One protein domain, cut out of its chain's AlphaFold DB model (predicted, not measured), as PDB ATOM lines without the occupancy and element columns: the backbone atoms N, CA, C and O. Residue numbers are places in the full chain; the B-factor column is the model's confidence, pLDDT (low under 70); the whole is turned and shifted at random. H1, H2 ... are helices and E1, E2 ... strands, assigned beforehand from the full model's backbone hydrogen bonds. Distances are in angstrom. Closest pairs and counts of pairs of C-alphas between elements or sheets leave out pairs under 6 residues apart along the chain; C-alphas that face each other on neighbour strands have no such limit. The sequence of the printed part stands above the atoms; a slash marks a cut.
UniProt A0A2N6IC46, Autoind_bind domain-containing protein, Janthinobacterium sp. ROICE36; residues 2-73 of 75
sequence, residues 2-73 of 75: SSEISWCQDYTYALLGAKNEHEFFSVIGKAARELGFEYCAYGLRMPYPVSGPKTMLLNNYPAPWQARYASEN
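Overview. This is residues 2 to 73 of the 75 residues of the protein "Autoind_bind domain-containing protein" of Janthinobacterium sp. ROICE36 (UniProt A0A2N6IC46). A narrow two-stranded hairpin, E1 and E2, stands between a helical hairpin, H1 and H2, towards one end of the model and a short helix, H3, towards the other. H2 is the helix of its pair next to the strands; H1 lies beyond it. The printed part has 72 residues, with three named helices and two named strands in the order H1 H2 E1 E2 H3; the sheet, E1 - E2, is antiparallel and the class is mixed, helices and strands. The whole is loose, with a radius of gyration of the C-alphas of 15.0 A, and elongated, spanning 46 by 28 by 20 A.

Along the chain. E1 is residues 41 to 45, 13.0 A long, and E2 residues 55 to 59, 12.7 A. H2 is residues 21 to 34, 20.1 A. H1, residues 2 to 16, measures 21.8 A and begins at C-alpha 2 (155.764, 191.454, 98.553). H3, residues 63 to 71, measures 12.4 A and ends at C-alpha 71 (171.948, 163.632, 131.765).

Arrangement. The hairpin E1 and E2 is antiparallel at 168 degrees, with N 42 and O 58 within hydrogen-bond range at 2.7 A. The closest C-alphas of H2 and E2, Phe 25 and Leu 58, are 6.9 A apart. H1 touches H2 with residues 11 to 15 alone, closest at the C-alphas of Leu 15 and Phe 24, 5.8 A, at a shallow tilt of 22 degrees, opposite ways, a helical hairpin. H3 touches no helix; its closest C-alpha to E2 is Gln 66, 8.0 A from that of Asn 59. Every O i to N i+4 pair is within hydrogen-bond range in H2 and H3, and 10 of 11 in H1.

Size, cuts and confidence. The C-alphas farthest apart, Ser 2 and Ser 51, are 46.9 A from each other. The printed part has no cut and no long link. Mean pLDDT of the printed part is 89.9; residues 2 to 4 are under 70.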
ATOM      1  N   SER A   2     155.084 192.396  99.466       58.34
ATOM      2  CA  SER A   2     155.764 191.454  98.553       58.34
ATOM      3  C   SER A   2     157.041 190.793  99.107       58.34
ATOM      4  O   SER A   2     157.459 189.768  98.587       58.34
ATOM      5  N   SER A   3     157.664 191.349 100.152       63.09
ATOM      6  CA  SER A   3     158.938 190.855 100.707       63.09
ATOM      7  C   SER A   3     158.794 189.614 101.597       63.09
ATOM      8  O   SER A   3     159.638 188.726 101.547       63.09
ATOM      9  N   GLU A   4     157.723 189.522 102.389       64.00
ATOM     10  CA  GLU A   4     157.514 188.419 103.346       64.00
ATOM     11  C   GLU A   4     157.168 187.094 102.654       64.00
ATOM     12  O   GLU A   4     157.594 186.027 103.092       64.00
ATOM     13  N   ILE A   5     156.443 187.166 101.533       73.50
ATOM     14  CA  ILE A   5     156.109 185.991 100.719       73.50
ATOM     15  C   ILE A   5     157.383 185.394 100.105       73.50
ATOM     16  O   ILE A   5     157.545 184.178 100.144       73.50
ATOM     17  N   SER A   6     158.308 186.239  99.625       84.62
ATOM     18  CA  SER A   6     159.603 185.790  99.091       84.62
ATOM     19  C   SER A   6     160.411 185.052 100.152       84.62
ATOM     20  O   SER A   6     160.835 183.927  99.922       84.62
ATOM     21  N   TRP A   7     160.542 185.638 101.347       85.31
ATOM     22  CA  TRP A   7     161.301 185.030 102.441       85.31
ATOM     23  C   TRP A   7     160.750 183.647 102.822       85.31
ATOM     24  O   TRP A   7     161.498 182.676 102.915       85.31
ATOM     25  N   CYS A   8     159.429 183.523 102.973       87.62
ATOM     26  CA  CYS A   8     158.794 182.245 103.296       87.62
ATOM     27  C   CYS A   8     158.996 181.197 102.184       87.62
ATOM     28  O   CYS A   8     159.287 180.031 102.467       87.62
ATOM     29  N   GLN A   9     158.881 181.608 100.918       91.12
ATOM     30  CA  GLN A   9     159.099 180.725  99.771       91.12
ATOM     31  C   GLN A   9     160.548 180.232  99.699       91.12
ATOM     32  O   GLN A   9     160.765 179.030  99.548       91.12
ATOM     33  N   ASP A  10     161.526 181.119  99.881       91.44
ATOM     34  CA  ASP A  10     162.952 180.785  99.830       91.44
ATOM     35  C   ASP A  10     163.320 179.727 100.881       91.44
ATOM     36  O   ASP A  10     163.952 178.712 100.570       91.44
ATOM     37  N   TYR A  11     162.852 179.911 102.118       92.19
ATOM     38  CA  TYR A  11     163.053 178.932 103.185       92.19
ATOM     39  C   TYR A  11     162.296 177.626 102.942       92.19
ATOM     40  O   TYR A  11     162.832 176.555 103.220       92.19
ATOM     41  N   THR A  12     161.093 177.684 102.368       92.94
ATOM     42  CA  THR A  12     160.333 176.479 102.003       92.94
ATOM     43  C   THR A  12     161.098 175.631 100.986       92.94
ATOM     44  O   THR A  12     161.253 174.426 101.186       92.94
ATOM     45  N   TYR A  13     161.638 176.241  99.927       94.25
ATOM     46  CA  TYR A  13     162.441 175.521  98.937       94.25
ATOM     47  C   TYR A  13     163.740 174.965  99.529       94.25
ATOM     48  O   TYR A  13     164.104 173.826  99.236       94.25
ATOM     49  N   ALA A  14     164.416 175.728 100.393       93.94
ATOM     50  CA  ALA A  14     165.630 175.271 101.064       93.94
ATOM     51  C   ALA A  14     165.371 174.062 101.981       93.94
ATOM     52  O   ALA A  14     166.148 173.108 101.973       93.94
ATOM     53  N   LEU A  15     164.263 174.069 102.730       94.12
ATOM     54  CA  LEU A  15     163.870 172.953 103.595       94.12
ATOM     55  C   LEU A  15     163.486 171.707 102.786       94.12
ATOM     56  O   LEU A  15     163.892 170.606 103.147       94.12
ATOM     57  N   LEU A  16     162.752 171.869 101.679       95.00
ATOM     58  CA  LEU A  16     162.387 170.759 100.787       95.00
ATOM     59  C   LEU A  16     163.600 170.131 100.081       95.00
ATOM     60  O   LEU A  16     163.550 168.961  99.709       95.00
ATOM     61  N   GLY A  17     164.676 170.897  99.883       95.31
ATOM     62  CA  GLY A  17     165.917 170.419  99.269       95.31
ATOM     63  C   GLY A  17     166.874 169.691 100.221       95.31
ATOM     64  O   GLY A  17     167.830 169.077  99.745       95.31
ATOM     65  N   ALA A  18     166.647 169.756 101.535       95.62
ATOM     66  CA  ALA A  18     167.514 169.128 102.528       95.62
ATOM     67  C   ALA A  18     167.437 167.595 102.454       95.62
ATOM     68  O   ALA A  18     166.353 167.011 102.401       95.62
ATOM     69  N   LYS A  19     168.593 166.925 102.477       94.94
ATOM     70  CA  LYS A  19     168.681 165.461 102.308       94.94
ATOM     71  C   LYS A  19     168.762 164.687 103.618       94.94
ATOM     72  O   LYS A  19     168.611 163.468 103.620       94.94
ATOM     73  N   ASN A  20     169.053 165.379 104.709       93.12
ATOM     74  CA  ASN A  20     169.194 164.815 106.044       93.12
ATOM     75  C   ASN A  20     168.835 165.869 107.098       93.12
ATOM     76  O   ASN A  20     168.699 167.062 106.811       93.12
ATOM     77  N   GLU A  21     168.695 165.415 108.334       91.12
ATOM     78  CA  GLU A  21     168.313 166.218 109.485       91.12
ATOM     79  C   GLU A  21     169.306 167.347 109.800       91.12
ATOM     80  O   GLU A  21     168.894 168.413 110.260       91.12
ATOM     81  N   HIS A  22     170.599 167.163 109.512       91.31
ATOM     82  CA  HIS A  22     171.621 168.183 109.747       91.31
ATOM     83  C   HIS A  22     171.517 169.333 108.743       91.31
ATOM     84  O   HIS A  22     171.576 170.500 109.133       91.31
ATOM     85  N   GLU A  23     171.323 169.018 107.461       94.31
ATOM     86  CA  GLU A  23     171.050 170.011 106.419       94.31
ATOM     87  C   GLU A  23     169.753 170.767 106.716       94.31
ATOM     88  O   GLU A  23     169.731 171.997 106.670       94.31
ATOM     89  N   PHE A  24     168.703 170.041 107.109       94.50
ATOM     90  CA  PHE A  24     167.420 170.627 107.485       94.50
ATOM     91  C   PHE A  24     167.566 171.597 108.665       94.50
ATOM     92  O   PHE A  24     167.120 172.746 108.604       94.50
ATOM     93  N   PHE A  25     168.263 171.179 109.725       95.25
ATOM     94  CA  PHE A  25     168.506 172.028 110.888       95.25
ATOM     95  C   PHE A  25     169.413 173.224 110.570       95.25
ATOM     96  O   PHE A  25     169.218 174.298 111.131       95.25
ATOM     97  N   SER A  26     170.366 173.088 109.644       94.56
ATOM     98  CA  SER A  26     171.208 174.205 109.199       94.56
ATOM     99  C   SER A  26     170.379 175.339 108.584       94.56
ATOM    100  O   SER A  26     170.613 176.512 108.890       94.56
ATOM    101  N   VAL A  27     169.358 174.999 107.784       95.38
ATOM    102  CA  VAL A  27     168.418 175.974 107.207       95.38
ATOM    103  C   VAL A  27     167.627 176.687 108.309       95.38
ATOM    104  O   VAL A  27     167.570 177.917 108.321       95.38
ATOM    105  N   ILE A  28     167.093 175.946 109.285       94.12
ATOM    106  CA  ILE A  28     166.382 176.524 110.440       94.12
ATOM    107  C   ILE A  28     167.308 177.428 111.265       94.12
ATOM    108  O   ILE A  28     166.944 178.547 111.623       94.12
ATOM    109  N   GLY A  29     168.528 176.970 111.541       95.12
ATOM    110  CA  GLY A  29     169.520 177.728 112.296       95.12
ATOM    111  C   GLY A  29     169.944 179.015 111.587       95.12
ATOM    112  O   GLY A  29     170.248 180.003 112.251       95.12
ATOM    113  N   LYS A  30     169.939 179.033 110.248       94.00
ATOM    114  CA  LYS A  30     170.156 180.253 109.465       94.00
ATOM    115  C   LYS A  30     168.995 181.237 109.638       94.00
ATOM    116  O   LYS A  30     169.260 182.394 109.955       94.00
ATOM    117  N   ALA A  31     167.747 180.774 109.527       92.56
ATOM    118  CA  ALA A  31     166.568 181.613 109.762       92.56
ATOM    119  C   ALA A  31     166.578 182.224 111.171       92.56
ATOM    120  O   ALA A  31     166.362 183.421 111.337       92.56
ATOM    121  N   ALA A  32     166.894 181.417 112.189       93.75
ATOM    122  CA  ALA A  32     166.995 181.881 113.569       93.75
ATOM    123  C   ALA A  32     168.048 182.994 113.729       93.75
ATOM    124  O   ALA A  32     167.774 184.012 114.364       93.75
ATOM    125  N   ARG A  33     169.217 182.844 113.093       94.12
ATOM    126  CA  ARG A  33     170.273 183.867 113.100       94.12
ATOM    127  C   ARG A  33     169.861 185.158 112.399       94.12
ATOM    128  O   ARG A  33     170.176 186.230 112.902       94.12
ATOM    129  N   GLU A  34     169.148 185.074 111.276       92.12
ATOM    130  CA  GLU A  34     168.614 186.256 110.576       92.12
ATOM    131  C   GLU A  34     167.607 187.037 111.434       92.12
ATOM    132  O   GLU A  34     167.528 188.258 111.334       92.12
ATOM    133  N   LEU A  35     166.898 186.346 112.331       91.00
ATOM    134  CA  LEU A  35     166.000 186.943 113.321       91.00
ATOM    135  C   LEU A  35     166.723 187.449 114.588       91.00
ATOM    136  O   LEU A  35     166.074 187.976 115.489       91.00
ATOM    137  N   GLY A  36     168.052 187.303 114.674       95.19
ATOM    138  CA  GLY A  36     168.867 187.752 115.809       95.19
ATOM    139  C   GLY A  36     169.032 186.730 116.939       95.19
ATOM    140  O   GLY A  36     169.570 187.074 117.990       95.19
ATOM    141  N   PHE A  37     168.608 185.477 116.745       95.25
ATOM    142  CA  PHE A  37     168.813 184.408 117.722       95.25
ATOM    143  C   PHE A  37     170.134 183.676 117.474       95.25
ATOM    144  O   PHE A  37     170.368 183.107 116.408       95.25
ATOM    145  N   GLU A  38     170.992 183.649 118.491       93.31
ATOM    146  CA  GLU A  38     172.265 182.917 118.452       93.31
ATOM    147  C   GLU A  38     172.053 181.402 118.580       93.31
ATOM    148  O   GLU A  38     172.704 180.609 117.894       93.31
ATOM    149  N   TYR A  39     171.091 181.004 119.417       94.62
ATOM    150  CA  TYR A  39     170.790 179.609 119.703       94.62
ATOM    151  C   TYR A  39     169.397 179.203 119.224       94.62
ATOM    152  O   TYR A  39     168.432 179.957 119.334       94.62
ATOM    153  N   CYS A  40     169.298 177.983 118.711       94.94
ATOM    154  CA  CYS A  40     168.092 177.372 118.188       94.94
ATOM    155  C   CYS A  40     168.062 175.891 118.575       94.94
ATOM    156  O   CYS A  40     169.086 175.202 118.558       94.94
ATOM    157  N   ALA A  41     166.866 175.403 118.889       93.75
ATOM    158  CA  ALA A  41     166.599 173.996 119.105       93.75
ATOM    159  C   ALA A  41     165.328 173.591 118.350       93.75
ATOM    160  O   ALA A  41     164.310 174.279 118.410       93.75
ATOM    161  N   TYR A  42     165.400 172.466 117.651       92.94
ATOM    162  CA  TYR A  42     164.308 171.851 116.919       92.94
ATOM    163  C   TYR A  42     164.075 170.443 117.467       92.94
ATOM    164  O   TYR A  42     164.932 169.565 117.350       92.94
ATOM    165  N   GLY A  43     162.927 170.253 118.114       91.50
ATOM    166  CA  GLY A  43     162.548 169.005 118.765       91.50
ATOM    167  C   GLY A  43     161.426 168.290 118.022       91.50
ATOM    168  O   GLY A  43     160.453 168.913 117.604       91.50
ATOM    169  N   LEU A  44     161.536 166.970 117.911       90.12
ATOM    170  CA  LEU A  44     160.488 166.090 117.415       90.12
ATOM    171  C   LEU A  44     160.217 165.008 118.453       90.12
ATOM    172  O   LEU A  44     161.118 164.261 118.824       90.12
ATOM    173  N   ARG A  45     158.964 164.881 118.889       89.88
ATOM    174  CA  ARG A  45     158.538 163.780 119.754       89.88
ATOM    175  C   ARG A  45     157.746 162.774 118.938       89.88
ATOM    176  O   ARG A  45     156.682 163.091 118.412       89.88
ATOM    177  N   MET A  46     158.270 161.560 118.837       89.25
ATOM    178  CA  MET A  46     157.615 160.483 118.111       89.25
ATOM    179  C   MET A  46     156.394 159.998 118.904       89.25
ATOM    180  O   MET A  46     156.522 159.728 120.101       89.25
ATOM    181  N   PRO A  47     155.220 159.848 118.264       85.69
ATOM    182  CA  PRO A  47     153.996 159.440 118.958       85.69
ATOM    183  C   PRO A  47     154.042 157.989 119.461       85.69
ATOM    184  O   PRO A  47     153.260 157.614 120.331       85.69
ATOM    185  N   TYR A  48     154.959 157.172 118.934       84.69
ATOM    186  CA  TYR A  48     155.127 155.771 119.304       84.69
ATOM    187  C   TYR A  48     156.574 155.467 119.720       84.69
ATOM    188  O   TYR A  48     157.505 156.031 119.136       84.69
ATOM    189  N   PRO A  49     156.781 154.544 120.680       83.56
ATOM    190  CA  PRO A  49     155.764 153.828 121.463       83.56
ATOM    191  C   PRO A  49     155.103 154.720 122.533       83.56
ATOM    192  O   PRO A  49     155.762 155.552 123.143       83.56
ATOM    193  N   VAL A  50     153.803 154.519 122.790       80.62
ATOM    194  CA  VAL A  50     152.996 155.380 123.689       80.62
ATOM    195  C   VAL A  50     153.525 155.392 125.131       80.62
ATOM    196  O   VAL A  50     153.464 156.416 125.804       80.62
ATOM    197  N   SER A  51     154.081 154.274 125.606       85.25
ATOM    198  CA  SER A  51     154.634 154.131 126.961       85.25
ATOM    199  C   SER A  51     156.019 154.762 127.151       85.25
ATOM    200  O   SER A  51     156.489 154.865 128.280       85.25
ATOM    201  N   GLY A  52     156.679 155.175 126.067       79.56
ATOM    202  CA  GLY A  52     158.031 155.730 126.082       79.56
ATOM    203  C   GLY A  52     158.310 156.500 124.795       79.56
ATOM    204  O   GLY A  52     159.134 156.050 123.991       79.56
ATOM    205  N   PRO A  53     157.589 157.610 124.550       83.25
ATOM    206  CA  PRO A  53     157.718 158.366 123.314       83.25
ATOM    207  C   PRO A  53     159.135 158.916 123.206       83.25
ATOM    208  O   PRO A  53     159.634 159.566 124.123       83.25
ATOM    209  N   LYS A  54     159.785 158.646 122.076       85.38
ATOM    210  CA  LYS A  54     161.157 159.094 121.841       85.38
ATOM    211  C   LYS A  54     161.162 160.562 121.428       85.38
ATOM    212  O   LYS A  54     160.505 160.918 120.450       85.38
ATOM    213  N   THR A  55     161.934 161.379 122.134       88.56
ATOM    214  CA  THR A  55     162.227 162.759 121.743       88.56
ATOM    215  C   THR A  55     163.561 162.806 121.001       88.56
ATOM    216  O   THR A  55     164.578 162.334 121.502       88.56
ATOM    217  N   MET A  56     163.562 163.381 119.803       88.31
ATOM    218  CA  MET A  56     164.756 163.771 119.064       88.31
ATOM    219  C   MET A  56     164.911 165.285 119.181       88.31
ATOM    220  O   MET A  56     163.958 166.014 118.921       88.31
ATOM    221  N   LEU A  57     166.097 165.763 119.551       91.12
ATOM    222  CA  LEU A  57     166.392 167.189 119.653       91.12
ATOM    223  C   LEU A  57     167.644 167.521 118.841       91.12
ATOM    224  O   LEU A  57     168.722 167.006 119.123       91.12
ATOM    225  N   LEU A  58     167.502 168.424 117.876       92.69
ATOM    226  CA  LEU A  58     168.611 169.052 117.162       92.69
ATOM    227  C   LEU A  58     168.793 170.451 117.730       92.69
ATOM    228  O   LEU A  58     167.824 171.195 117.846       92.69
ATOM    229  N   ASN A  59     170.001 170.824 118.126       93.75
ATOM    230  CA  ASN A  59     170.263 172.160 118.647       93.75
ATOM    231  C   ASN A  59     171.706 172.583 118.358       93.75
ATOM    232  O   ASN A  59     172.565 171.752 118.064       93.75
ATOM    233  N   ASN A  60     171.967 173.885 118.437       94.38
ATOM    234  CA  ASN A  60     173.310 174.460 118.319       94.38
ATOM    235  C   ASN A  60     173.844 174.979 119.666       94.38
ATOM    236  O   ASN A  60     174.716 175.847 119.687       94.38
ATOM    237  N   TYR A  61     173.322 174.476 120.791       93.75
ATOM    238  CA  TYR A  61     173.834 174.844 122.108       93.75
ATOM    239  C   TYR A  61     175.286 174.380 122.273       93.75
ATOM    240  O   TYR A  61     175.697 173.402 121.641       93.75
ATOM    241  N   PRO A  62     176.073 175.008 123.160       93.69
ATOM    242  CA  PRO A  62     177.397 174.503 123.491       93.69
ATOM    243  C   PRO A  62     177.321 173.049 123.980       93.69
ATOM    244  O   PRO A  62     176.408 172.685 124.721       93.69
ATOM    245  N   ALA A  63     178.306 172.222 123.623       92.88
ATOM    246  CA  ALA A  63     178.320 170.795 123.973       92.88
ATOM    247  C   ALA A  63     178.062 170.489 125.471       92.88
ATOM    248  O   ALA A  63     177.308 169.554 125.751       92.88
ATOM    249  N   PRO A  64     178.574 171.274 126.448       94.38
ATOM    250  CA  PRO A  64     178.265 171.047 127.863       94.38
ATOM    251  C   PRO A  64     176.773 171.179 128.199       94.38
ATOM    252  O   PRO A  64     176.259 170.446 129.042       94.38
ATOM    253  N   TRP A  65     176.064 172.092 127.527       93.94
ATOM    254  CA  TRP A  65     174.625 172.280 127.711       93.94
ATOM    255  C   TRP A  65     173.834 171.105 127.150       93.94
ATOM    256  O   TRP A  65     172.930 170.607 127.815       93.94
ATOM    257  N   GLN A  66     174.218 170.609 125.972       91.75
ATOM    258  CA  GLN A  66     173.594 169.423 125.384       91.75
ATOM    259  C   GLN A  66     173.747 168.200 126.296       91.75
ATOM    260  O   GLN A  66     172.772 167.502 126.569       91.75
ATOM    261  N   ALA A  67     174.959 167.984 126.820       91.56
ATOM    262  CA  ALA A  67     175.253 166.881 127.727       91.56
ATOM    263  C   ALA A  67     174.419 166.954 129.013       91.56
ATOM    264  O   ALA A  67     173.849 165.949 129.430       91.56
ATOM    265  N   ARG A  68     174.295 168.149 129.605       93.12
ATOM    266  CA  ARG A  68     173.489 168.357 130.814       93.12
ATOM    267  C   ARG A  68     172.002 168.093 130.580       93.12
ATOM    268  O   ARG A  68     171.353 167.474 131.411       93.12
ATOM    269  N   TYR A  69     171.454 168.540 129.452       90.94
ATOM    270  CA  TYR A  69     170.049 168.283 129.119       90.94
ATOM    271  C   TYR A  69     169.751 166.787 128.974       90.94
ATOM    272  O   TYR A  69     168.697 166.325 129.410       90.94
ATOM    273  N   ALA A  70     170.689 166.036 128.396       87.25
ATOM    274  CA  ALA A  70     170.576 164.590 128.276       87.25
ATOM    275  C   ALA A  70     170.735 163.875 129.629       87.25
ATOM    276  O   ALA A  70     169.974 162.952 129.911       87.25
ATOM    277  N   SER A  71     171.686 164.293 130.475       90.62
ATOM    278  CA  SER A  71     171.948 163.632 131.765       90.62
ATOM    279  C   SER A  71     170.812 163.810 132.769       90.62
ATOM    280  O   SER A  71     170.493 162.877 133.498       90.62
ATOM    281  N   GLU A  72     170.184 164.985 132.780       91.69
ATOM    282  CA  GLU A  72     169.097 165.315 133.709       91.69
ATOM    283  C   GLU A  72     167.707 164.915 133.185       91.69
ATOM    284  O   GLU A  72     166.697 165.207 133.824       91.69
ATOM    285  N   ASN A  73     167.640 164.246 132.025       83.19
ATOM    286  CA  ASN A  73     166.400 163.803 131.384       83.19
ATOM    287  C   ASN A  73     165.371 164.941 131.207       83.19
ATOM    288  O   ASN A  73     164.192 164.799 131.531       83.19
TER     289      ASN A  73